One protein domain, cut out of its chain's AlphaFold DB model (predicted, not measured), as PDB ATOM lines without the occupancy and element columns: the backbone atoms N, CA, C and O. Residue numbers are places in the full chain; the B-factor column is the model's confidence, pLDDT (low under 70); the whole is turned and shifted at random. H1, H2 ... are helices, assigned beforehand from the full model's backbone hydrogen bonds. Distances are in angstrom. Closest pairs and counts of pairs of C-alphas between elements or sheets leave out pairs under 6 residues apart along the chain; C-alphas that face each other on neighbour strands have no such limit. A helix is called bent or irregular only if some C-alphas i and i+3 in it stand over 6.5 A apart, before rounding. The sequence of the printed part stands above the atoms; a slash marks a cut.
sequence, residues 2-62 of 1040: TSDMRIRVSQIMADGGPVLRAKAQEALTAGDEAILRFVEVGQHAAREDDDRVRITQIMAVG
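Overview. This is residues 2 to 62 of the 1040 residues of the protein "Methyl-accepting chemotaxis sensory transducer" of Actinosynnema mirum (strain ATCC 29888 / DSM 43827 / JCM 3225 / NBRC 14064 / NCIMB 13271 / NRRL B-12336 / IMRU 3971 / 101) (UniProt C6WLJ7). A long bent helix, H3, runs beside a hairpin of two shorter helices, H1 and H2; its first arm, H3a, closes a small three-helix body, and residues 55 to 62, of which 55 to 61 belong to H3, stick out from that body at the far end. The printed part has 61 residues with three named helices in the order H1, H2, H3 and no named strand, in the class all helix. It is only just loose, close to compact, with a radius of gyration of the C-alphas of 12.8 A, and is a rod of 44 by 16 by 16 A.

Arrangement. H3, residues 32 to 61, was assigned as one helix by its hydrogen bonds but is bent, C-alphas 40 and 43 being 7.2 A apart; its arms H3a, residues 32 to 40, and H3b, residues 43 to 61, stand at a steep tilt of 54 degrees. H2, residues 18 to 30, touches H3b, which meets it with residues 43 to 50 alone, at a shallow tilt of 23 degrees, opposite ways; the closest C-alphas, of Leu 20 and Ala 46, are 4.7 A apart. H2 and H3a form a helical hairpin, closest at the C-alphas of Ala 27 and Ile 35, 5.0 A. H1, residues 2 to 15, and H2 form another, at 18 degrees, closest at the C-alphas of Met 13 and Arg 21, 4.8 A. H1 touches H3a at a steep tilt of 48 degrees, closest at the C-alphas of Val 9 and Val 39, 6.7 A. Every O i to N i+4 pair is within hydrogen-bond range in H1, H2 and H3a, and 14 of 15 in H3b.

Along the chain. H3b spans 27.9 A and ends at C-alpha 61 (153.715, 135.674, 108.200). H1 spans 20.6 A from C-alpha 2 (148.998, 133.247, 151.641), H2 18.4 A and H3a 12.4 A.

Size, cuts and confidence. The C-alphas farthest apart, of Thr 2 and Gly 62, are 44.4 A apart. The printed part has no cut, and both links are tight. Residue 2 is under 70 in pLDDT.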
ATOM      1  N   THR A   2     147.719 133.503 152.350       62.31
ATOM      2  CA  THR A   2     148.998 133.247 151.641       62.31
ATOM      3  C   THR A   2     148.978 132.023 150.711       62.31
ATOM      4  O   THR A   2     149.499 132.109 149.600       62.31
ATOM      5  N   SER A   3     148.326 130.915 151.088       74.19
ATOM      6  CA  SER A   3     148.178 129.747 150.194       74.19
ATOM      7  C   SER A   3     147.287 130.029 148.978       74.19
ATOM      8  O   SER A   3     147.630 129.640 147.864       74.19
ATOM      9  N   ASP A   4     146.178 130.743 149.172       78.69
ATOM     10  CA  ASP A   4     145.183 131.005 148.121       78.69
ATOM     11  C   ASP A   4     145.768 131.881 147.002       78.69
ATOM     12  O   ASP A   4     145.554 131.625 145.817       78.69
ATOM     13  N   MET A   5     146.588 132.873 147.370       79.88
ATOM     14  CA  MET A   5     147.290 133.725 146.406       79.88
ATOM     15  C   MET A   5     148.386 132.972 145.642       79.88
ATOM     16  O   MET A   5     148.545 133.191 144.444       79.88
ATOM     17  N   ARG A   6     149.097 132.029 146.279       82.62
ATOM     18  CA  ARG A   6     150.054 131.148 145.580       82.62
ATOM     19  C   ARG A   6     149.352 130.271 144.542       82.62
ATOM     20  O   ARG A   6     149.804 130.220 143.402       82.62
ATOM     21  N   ILE A   7     148.210 129.674 144.898       84.81
ATOM     22  CA  ILE A   7     147.360 128.919 143.961       84.81
ATOM     23  C   ILE A   7     146.916 129.816 142.796       84.81
ATOM     24  O   ILE A   7     147.021 129.408 141.640       84.81
ATOM     25  N   ARG A   8     146.492 131.056 143.076       82.69
ATOM     26  CA  ARG A   8     146.087 132.022 142.044       82.69
ATOM     27  C   ARG A   8     147.225 132.371 141.078       82.69
ATOM     28  O   ARG A   8     146.980 132.434 139.877       82.69
ATOM     29  N   VAL A   9     148.457 132.546 141.560       84.31
ATOM     30  CA  VAL A   9     149.624 132.766 140.684       84.31
ATOM     31  C   VAL A   9     149.953 131.521 139.862       84.31
ATOM     32  O   VAL A   9     150.200 131.648 138.668       84.31
ATOM     33  N   SER A  10     149.882 130.318 140.439       83.94
ATOM     34  CA  SER A  10     150.069 129.073 139.678       83.94
ATOM     35  C   SER A  10     149.003 128.870 138.591       83.94
ATOM     36  O   SER A  10     149.336 128.385 137.514       83.94
ATOM     37  N   GLN A  11     147.754 129.286 138.826       84.38
ATOM     38  CA  GLN A  11     146.694 129.304 137.805       84.38
ATOM     39  C   GLN A  11     147.013 130.305 136.682       84.38
ATOM     40  O   GLN A  11     147.010 129.939 135.513       84.38
ATOM     41  N   ILE A  12     147.397 131.542 137.026       84.31
ATOM     42  CA  ILE A  12     147.827 132.556 136.042       84.31
ATOM     43  C   ILE A  12     149.037 132.065 135.223       84.31
ATOM     44  O   ILE A  12     149.118 132.314 134.023       84.31
ATOM     45  N   MET A  13     149.964 131.334 135.850       83.62
ATOM     46  CA  MET A  13     151.130 130.736 135.194       83.62
ATOM     47  C   MET A  13     150.755 129.582 134.249       83.62
ATOM     48  O   MET A  13     151.352 129.441 133.181       83.62
ATOM     49  N   ALA A  14     149.768 128.758 134.609       83.75
ATOM     50  CA  ALA A  14     149.274 127.696 133.738       83.75
ATOM     51  C   ALA A  14     148.702 128.260 132.427       83.75
ATOM     52  O   ALA A  14     149.050 127.755 131.359       83.75
ATOM     53  N   ASP A  15     147.945 129.357 132.494       78.94
ATOM     54  CA  ASP A  15     147.244 129.936 131.337       78.94
ATOM     55  C   ASP A  15     148.060 131.000 130.564       78.94
ATOM     56  O   ASP A  15     147.662 131.426 129.480       78.94
ATOM     57  N   GLY A  16     149.200 131.445 131.105       76.75
ATOM     58  CA  GLY A  16     150.016 132.534 130.551       76.75
ATOM     59  C   GLY A  16     150.886 132.184 129.340       76.75
ATOM     60  O   GLY A  16     151.186 131.020 129.082       76.75
ATOM     61  N   GLY A  17     151.361 133.199 128.613       82.06
ATOM     62  CA  GLY A  17     152.430 133.033 127.626       82.06
ATOM     63  C   GLY A  17     153.824 132.967 128.277       82.06
ATOM     64  O   GLY A  17     153.940 132.867 129.505       82.06
ATOM     65  N   PRO A  18     154.907 132.938 127.478       85.69
ATOM     66  CA  PRO A  18     156.278 132.870 127.988       85.69
ATOM     67  C   PRO A  18     156.650 133.982 128.983       85.69
ATOM     68  O   PRO A  18     157.292 133.687 129.996       85.69
ATOM     69  N   VAL A  19     156.240 135.229 128.736       88.12
ATOM     70  CA  VAL A  19     156.559 136.381 129.596       88.12
ATOM     71  C   VAL A  19     155.742 136.328 130.885       88.12
ATOM     72  O   VAL A  19     156.312 136.448 131.974       88.12
ATOM     73  N   LEU A  20     154.437 136.043 130.799       89.31
ATOM     74  CA  LEU A  20     153.587 135.873 131.976       89.31
ATOM     75  C   LEU A  20     154.056 134.712 132.857       89.31
ATOM     76  O   LEU A  20     154.059 134.839 134.082       89.31
ATOM     77  N   ARG A  21     154.507 133.604 132.256       89.00
ATOM     78  CA  ARG A  21     155.074 132.464 132.992       89.00
ATOM     79  C   ARG A  21     156.366 132.819 133.712       89.00
ATOM     80  O   ARG A  21     156.491 132.507 134.894       89.00
ATOM     81  N   ALA A  22     157.289 133.506 133.040       87.94
ATOM     82  CA  ALA A  22     158.524 133.972 133.662       87.94
ATOM     83  C   ALA A  22     158.238 134.904 134.855       87.94
ATOM     84  O   ALA A  22     158.785 134.702 135.939       87.94
ATOM     85  N   LYS A  23     157.320 135.866 134.692       87.56
ATOM     86  CA  LYS A  23     156.958 136.832 135.743       87.56
ATOM     87  C   LYS A  23     156.166 136.211 136.900       87.56
ATOM     88  O   LYS A  23     156.395 136.578 138.051       87.56
ATOM     89  N   ALA A  24     155.305 135.228 136.632       87.12
ATOM     90  CA  ALA A  24     154.627 134.455 137.675       87.12
ATOM     91  C   ALA A  24     155.619 133.619 138.501       87.12
ATOM     92  O   ALA A  24     155.536 133.583 139.730       87.12
ATOM     93  N   GLN A  25     156.588 132.981 137.838       89.12
ATOM     94  CA  GLN A  25     157.626 132.188 138.494       89.12
ATOM     95  C   GLN A  25     158.562 133.062 139.349       89.12
ATOM     96  O   GLN A  25     158.876 132.685 140.478       89.12
ATOM     97  N   GLU A  26     158.947 134.241 138.848       88.88
ATOM     98  CA  GLU A  26     159.713 135.260 139.583       88.88
ATOM     99  C   GLU A  26     158.978 135.682 140.870       88.88
ATOM    100  O   GLU A  26     159.549 135.628 141.963       88.88
ATOM    101  N   ALA A  27     157.679 135.987 140.770       87.44
ATOM    102  CA  ALA A  27     156.841 136.336 141.916       87.44
ATOM    103  C   ALA A  27     156.743 135.200 142.953       87.44
ATOM    104  O   ALA A  27     156.912 135.446 144.148       87.44
ATOM    105  N   LEU A  28     156.544 133.949 142.512       87.62
ATOM    106  CA  LEU A  28     156.511 132.775 143.397       87.62
ATOM    107  C   LEU A  28     157.833 132.558 144.151       87.62
ATOM    108  O   LEU A  28     157.806 132.087 145.289       87.62
ATOM    109  N   THR A  29     158.975 132.907 143.550       88.31
ATOM    110  CA  THR A  29     160.294 132.822 144.205       88.31
ATOM    111  C   THR A  29     160.609 133.994 145.134       88.31
ATOM    112  O   THR A  29     161.341 133.809 146.102       88.31
ATOM    113  N   ALA A  30     160.060 135.184 144.875       86.44
ATOM    114  CA  ALA A  30     160.398 136.415 145.596       86.44
ATOM    115  C   ALA A  30     159.587 136.651 146.892       86.44
ATOM    116  O   ALA A  30     159.924 137.540 147.672       86.44
ATOM    117  N   GLY A  31     158.549 135.849 147.155       82.56
ATOM    118  CA  GLY A  31     157.795 135.861 148.414       82.56
ATOM    119  C   GLY A  31     156.466 136.624 148.369       82.56
ATOM    120  O   GLY A  31     156.042 137.140 147.337       82.56
ATOM    121  N   ASP A  32     155.768 136.661 149.506       81.00
ATOM    122  CA  ASP A  32     154.325 136.957 149.552       81.00
ATOM    123  C   ASP A  32     153.956 138.388 149.101       81.00
ATOM    124  O   ASP A  32     152.904 138.593 148.497       81.00
ATOM    125  N   GLU A  33     154.838 139.368 149.305       82.38
ATOM    126  CA  GLU A  33     154.645 140.746 148.825       82.38
ATOM    127  C   GLU A  33     154.807 140.858 147.291       82.38
ATOM    128  O   GLU A  33     154.106 141.627 146.631       82.38
ATOM    129  N   ALA A  34     155.702 140.059 146.698       83.25
ATOM    130  CA  ALA A  34     155.869 139.980 145.246       83.25
ATOM    131  C   ALA A  34     154.700 139.236 144.582       83.25
ATOM    132  O   ALA A  34     154.256 139.634 143.508       83.25
ATOM    133  N   ILE A  35     154.160 138.211 145.249       86.00
ATOM    134  CA  ILE A  35     152.938 137.505 144.843       86.00
ATOM    135  C   ILE A  35     151.751 138.474 144.773       86.00
ATOM    136  O   ILE A  35     151.065 138.503 143.753       86.00
ATOM    137  N   LEU A  36     151.536 139.301 145.804       83.88
ATOM    138  CA  LEU A  36     150.473 140.316 145.804       83.88
ATOM    139  C   LEU A  36     150.653 141.323 144.657       83.88
ATOM    140  O   LEU A  36     149.766 141.440 143.812       83.88
ATOM    141  N   ARG A  37     151.835 141.949 144.540       84.94
ATOM    142  CA  ARG A  37     152.142 142.887 143.439       84.94
ATOM    143  C   ARG A  37     151.971 142.268 142.049       84.94
ATOM    144  O   ARG A  37     151.543 142.951 141.118       84.94
ATOM    145  N   PHE A  38     152.307 140.989 141.882       86.88
ATOM    146  CA  PHE A  38     152.115 140.290 140.616       86.88
ATOM    147  C   PHE A  38     150.632 140.041 140.314       86.88
ATOM    148  O   PHE A  38     150.210 140.323 139.199       86.88
ATOM    149  N   VAL A  39     149.836 139.568 141.279       85.50
ATOM    150  CA  VAL A  39     148.391 139.329 141.081       85.50
ATOM    151  C   VAL A  39     147.634 140.631 140.802       85.50
ATOM    152  O   VAL A  39     146.740 140.634 139.956       85.50
ATOM    153  N   GLU A  40     147.996 141.724 141.477       82.88
ATOM    154  CA  GLU A  40     147.333 143.027 141.340       82.88
ATOM    155  C   GLU A  40     147.745 143.791 140.075       82.88
ATOM    156  O   GLU A  40     146.898 144.409 139.437       82.88
ATOM    157  N   VAL A  41     149.032 143.762 139.696       82.94
ATOM    158  CA  VAL A  41     149.570 144.610 138.613       82.94
ATOM    159  C   VAL A  41     150.459 143.826 137.645       82.94
ATOM    160  O   VAL A  41     150.240 143.862 136.434       82.94
ATOM    161  N   GLY A  42     151.456 143.096 138.156       83.88
ATOM    162  CA  GLY A  42     152.515 142.498 137.328       83.88
ATOM    163  C   GLY A  42     152.026 141.505 136.265       83.88
ATOM    164  O   GLY A  42     152.604 141.437 135.182       83.88
ATOM    165  N   GLN A  43     150.933 140.782 136.528       83.81
ATOM    166  CA  GLN A  43     150.339 139.856 135.564       83.81
ATOM    167  C   GLN A  43     149.715 140.552 134.346       83.81
ATOM    168  O   GLN A  43     149.529 139.906 133.321       83.81
ATOM    169  N   HIS A  44     149.349 141.832 134.444       83.44
ATOM    170  CA  HIS A  44     148.667 142.540 133.362       83.44
ATOM    171  C   HIS A  44     149.672 143.030 132.320       83.44
ATOM    172  O   HIS A  44     149.509 142.719 131.143       83.44
ATOM    173  N   ALA A  45     150.767 143.659 132.760       84.38
ATOM    174  CA  ALA A  45     151.879 144.033 131.883       84.38
ATOM    175  C   ALA A  45     152.506 142.804 131.196       84.38
ATOM    176  O   ALA A  45     152.705 142.798 129.987       84.38
ATOM    177  N   ALA A  46     152.727 141.715 131.940       85.12
ATOM    178  CA  ALA A  46     153.336 140.508 131.380       85.12
ATOM    179  C   ALA A  46     152.431 139.763 130.370       85.12
ATOM    180  O   ALA A  46     152.946 139.102 129.472       85.12
ATOM    181  N   ARG A  47     151.095 139.884 130.484       87.06
ATOM    182  CA  ARG A  47     150.152 139.441 129.434       87.06
ATOM    183  C   ARG A  47     150.239 140.329 128.196       87.06
ATOM    184  O   ARG A  47     150.195 139.811 127.088       87.06
ATOM    185  N   GLU A  48     150.366 141.641 128.380       88.31
ATOM    186  CA  GLU A  48     150.474 142.589 127.270       88.31
ATOM    187  C   GLU A  48     151.736 142.341 126.428       88.31
ATOM    188  O   GLU A  48     151.662 142.322 125.202       88.31
ATOM    189  N   ASP A  49     152.873 142.066 127.072       87.69
ATOM    190  CA  ASP A  49     154.113 141.673 126.390       87.69
ATOM    191  C   ASP A  49     153.934 140.380 125.568       87.69
ATOM    192  O   ASP A  49     154.343 140.320 124.404       87.69
ATOM    193  N   ASP A  50     153.283 139.357 126.137       90.25
ATOM    194  CA  ASP A  50     152.957 138.109 125.427       90.25
ATOM    195  C   ASP A  50     152.030 138.359 124.219       90.25
ATOM    196  O   ASP A  50     152.266 137.817 123.132       90.25
ATOM    197  N   ASP A  51     151.012 139.211 124.377       92.12
ATOM    198  CA  ASP A  51     150.097 139.602 123.301       92.12
ATOM    199  C   ASP A  51     150.855 140.356 122.186       92.12
ATOM    200  O   ASP A  51     150.741 139.997 121.010       92.12
ATOM    201  N   ARG A  52     151.719 141.327 122.525       92.31
ATOM    202  CA  ARG A  52     152.565 142.070 121.563       92.31
ATOM    203  C   ARG A  52     153.508 141.147 120.784       92.31
ATOM    204  O   ARG A  52     153.637 141.285 119.560       92.31
ATOM    205  N   VAL A  53     154.133 140.172 121.450       90.81
ATOM    206  CA  VAL A  53     154.972 139.149 120.796       90.81
ATOM    207  C   VAL A  53     154.141 138.309 119.824       90.81
ATOM    208  O   VAL A  53     154.544 138.117 118.673       90.81
ATOM    209  N   ARG A  54     152.957 137.849 120.245       91.88
ATOM    210  CA  ARG A  54     152.073 137.021 119.413       91.88
ATOM    211  C   ARG A  54     151.575 137.769 118.175       91.88
ATOM    212  O   ARG A  54     151.580 137.206 117.081       91.88
ATOM    213  N   ILE A  55     151.216 139.045 118.311       93.94
ATOM    214  CA  ILE A  55     150.813 139.901 117.184       93.94
ATOM    215  C   ILE A  55     151.976 140.115 116.214       93.94
ATOM    216  O   ILE A  55     151.787 140.014 115.003       93.94
ATOM    217  N   THR A  56     153.195 140.314 116.720       91.81
ATOM    218  CA  THR A  56     154.399 140.445 115.881       91.81
ATOM    219  C   THR A  56     154.675 139.171 115.071       91.81
ATOM    220  O   THR A  56     155.009 139.252 113.888       91.81
ATOM    221  N   GLN A  57     154.468 137.987 115.659       91.44
ATOM    222  CA  GLN A  57     154.571 136.705 114.945       91.44
ATOM    223  C   GLN A  57     153.507 136.568 113.843       91.44
ATOM    224  O   GLN A  57     153.830 136.151 112.731       91.44
ATOM    225  N   ILE A  58     152.258 136.961 114.121       92.62
ATOM    226  CA  ILE A  58     151.162 136.969 113.134       92.62
ATOM    227  C   ILE A  58     151.468 137.947 111.989       92.62
ATOM    228  O   ILE A  58     151.289 137.603 110.823       92.62
ATOM    229  N   MET A  59     151.985 139.137 112.306       91.88
ATOM    230  CA  MET A  59     152.379 140.163 111.337       91.88
ATOM    231  C   MET A  59     153.487 139.681 110.390       91.88
ATOM    232  O   MET A  59     153.428 139.953 109.192       91.88
ATOM    233  N   ALA A  60     154.478 138.941 110.899       91.44
ATOM    234  CA  ALA A  60     155.613 138.468 110.104       91.44
ATOM    235  C   ALA A  60     155.203 137.520 108.959       91.44
ATOM    236  O   ALA A  60     155.769 137.596 107.868       91.44
ATOM    237  N   VAL A  61     154.209 136.653 109.193       91.19
ATOM    238  CA  VAL A  61     153.715 135.674 108.200       91.19
ATOM    239  C   VAL A  61     152.423 136.100 107.496       91.19
ATOM    240  O   VAL A  61     152.060 135.506 106.485       91.19
ATOM    241  N   GLY A  62     151.727 137.115 108.010       86.88
ATOM    242  CA  GLY A  62     150.483 137.628 107.442       86.88
ATOM    243  C   GLY A  62     150.666 138.357 106.108       86.88
ATOM    244  O   GLY A  62     151.762 138.837 105.791       86.88
TER     245      GLY A  62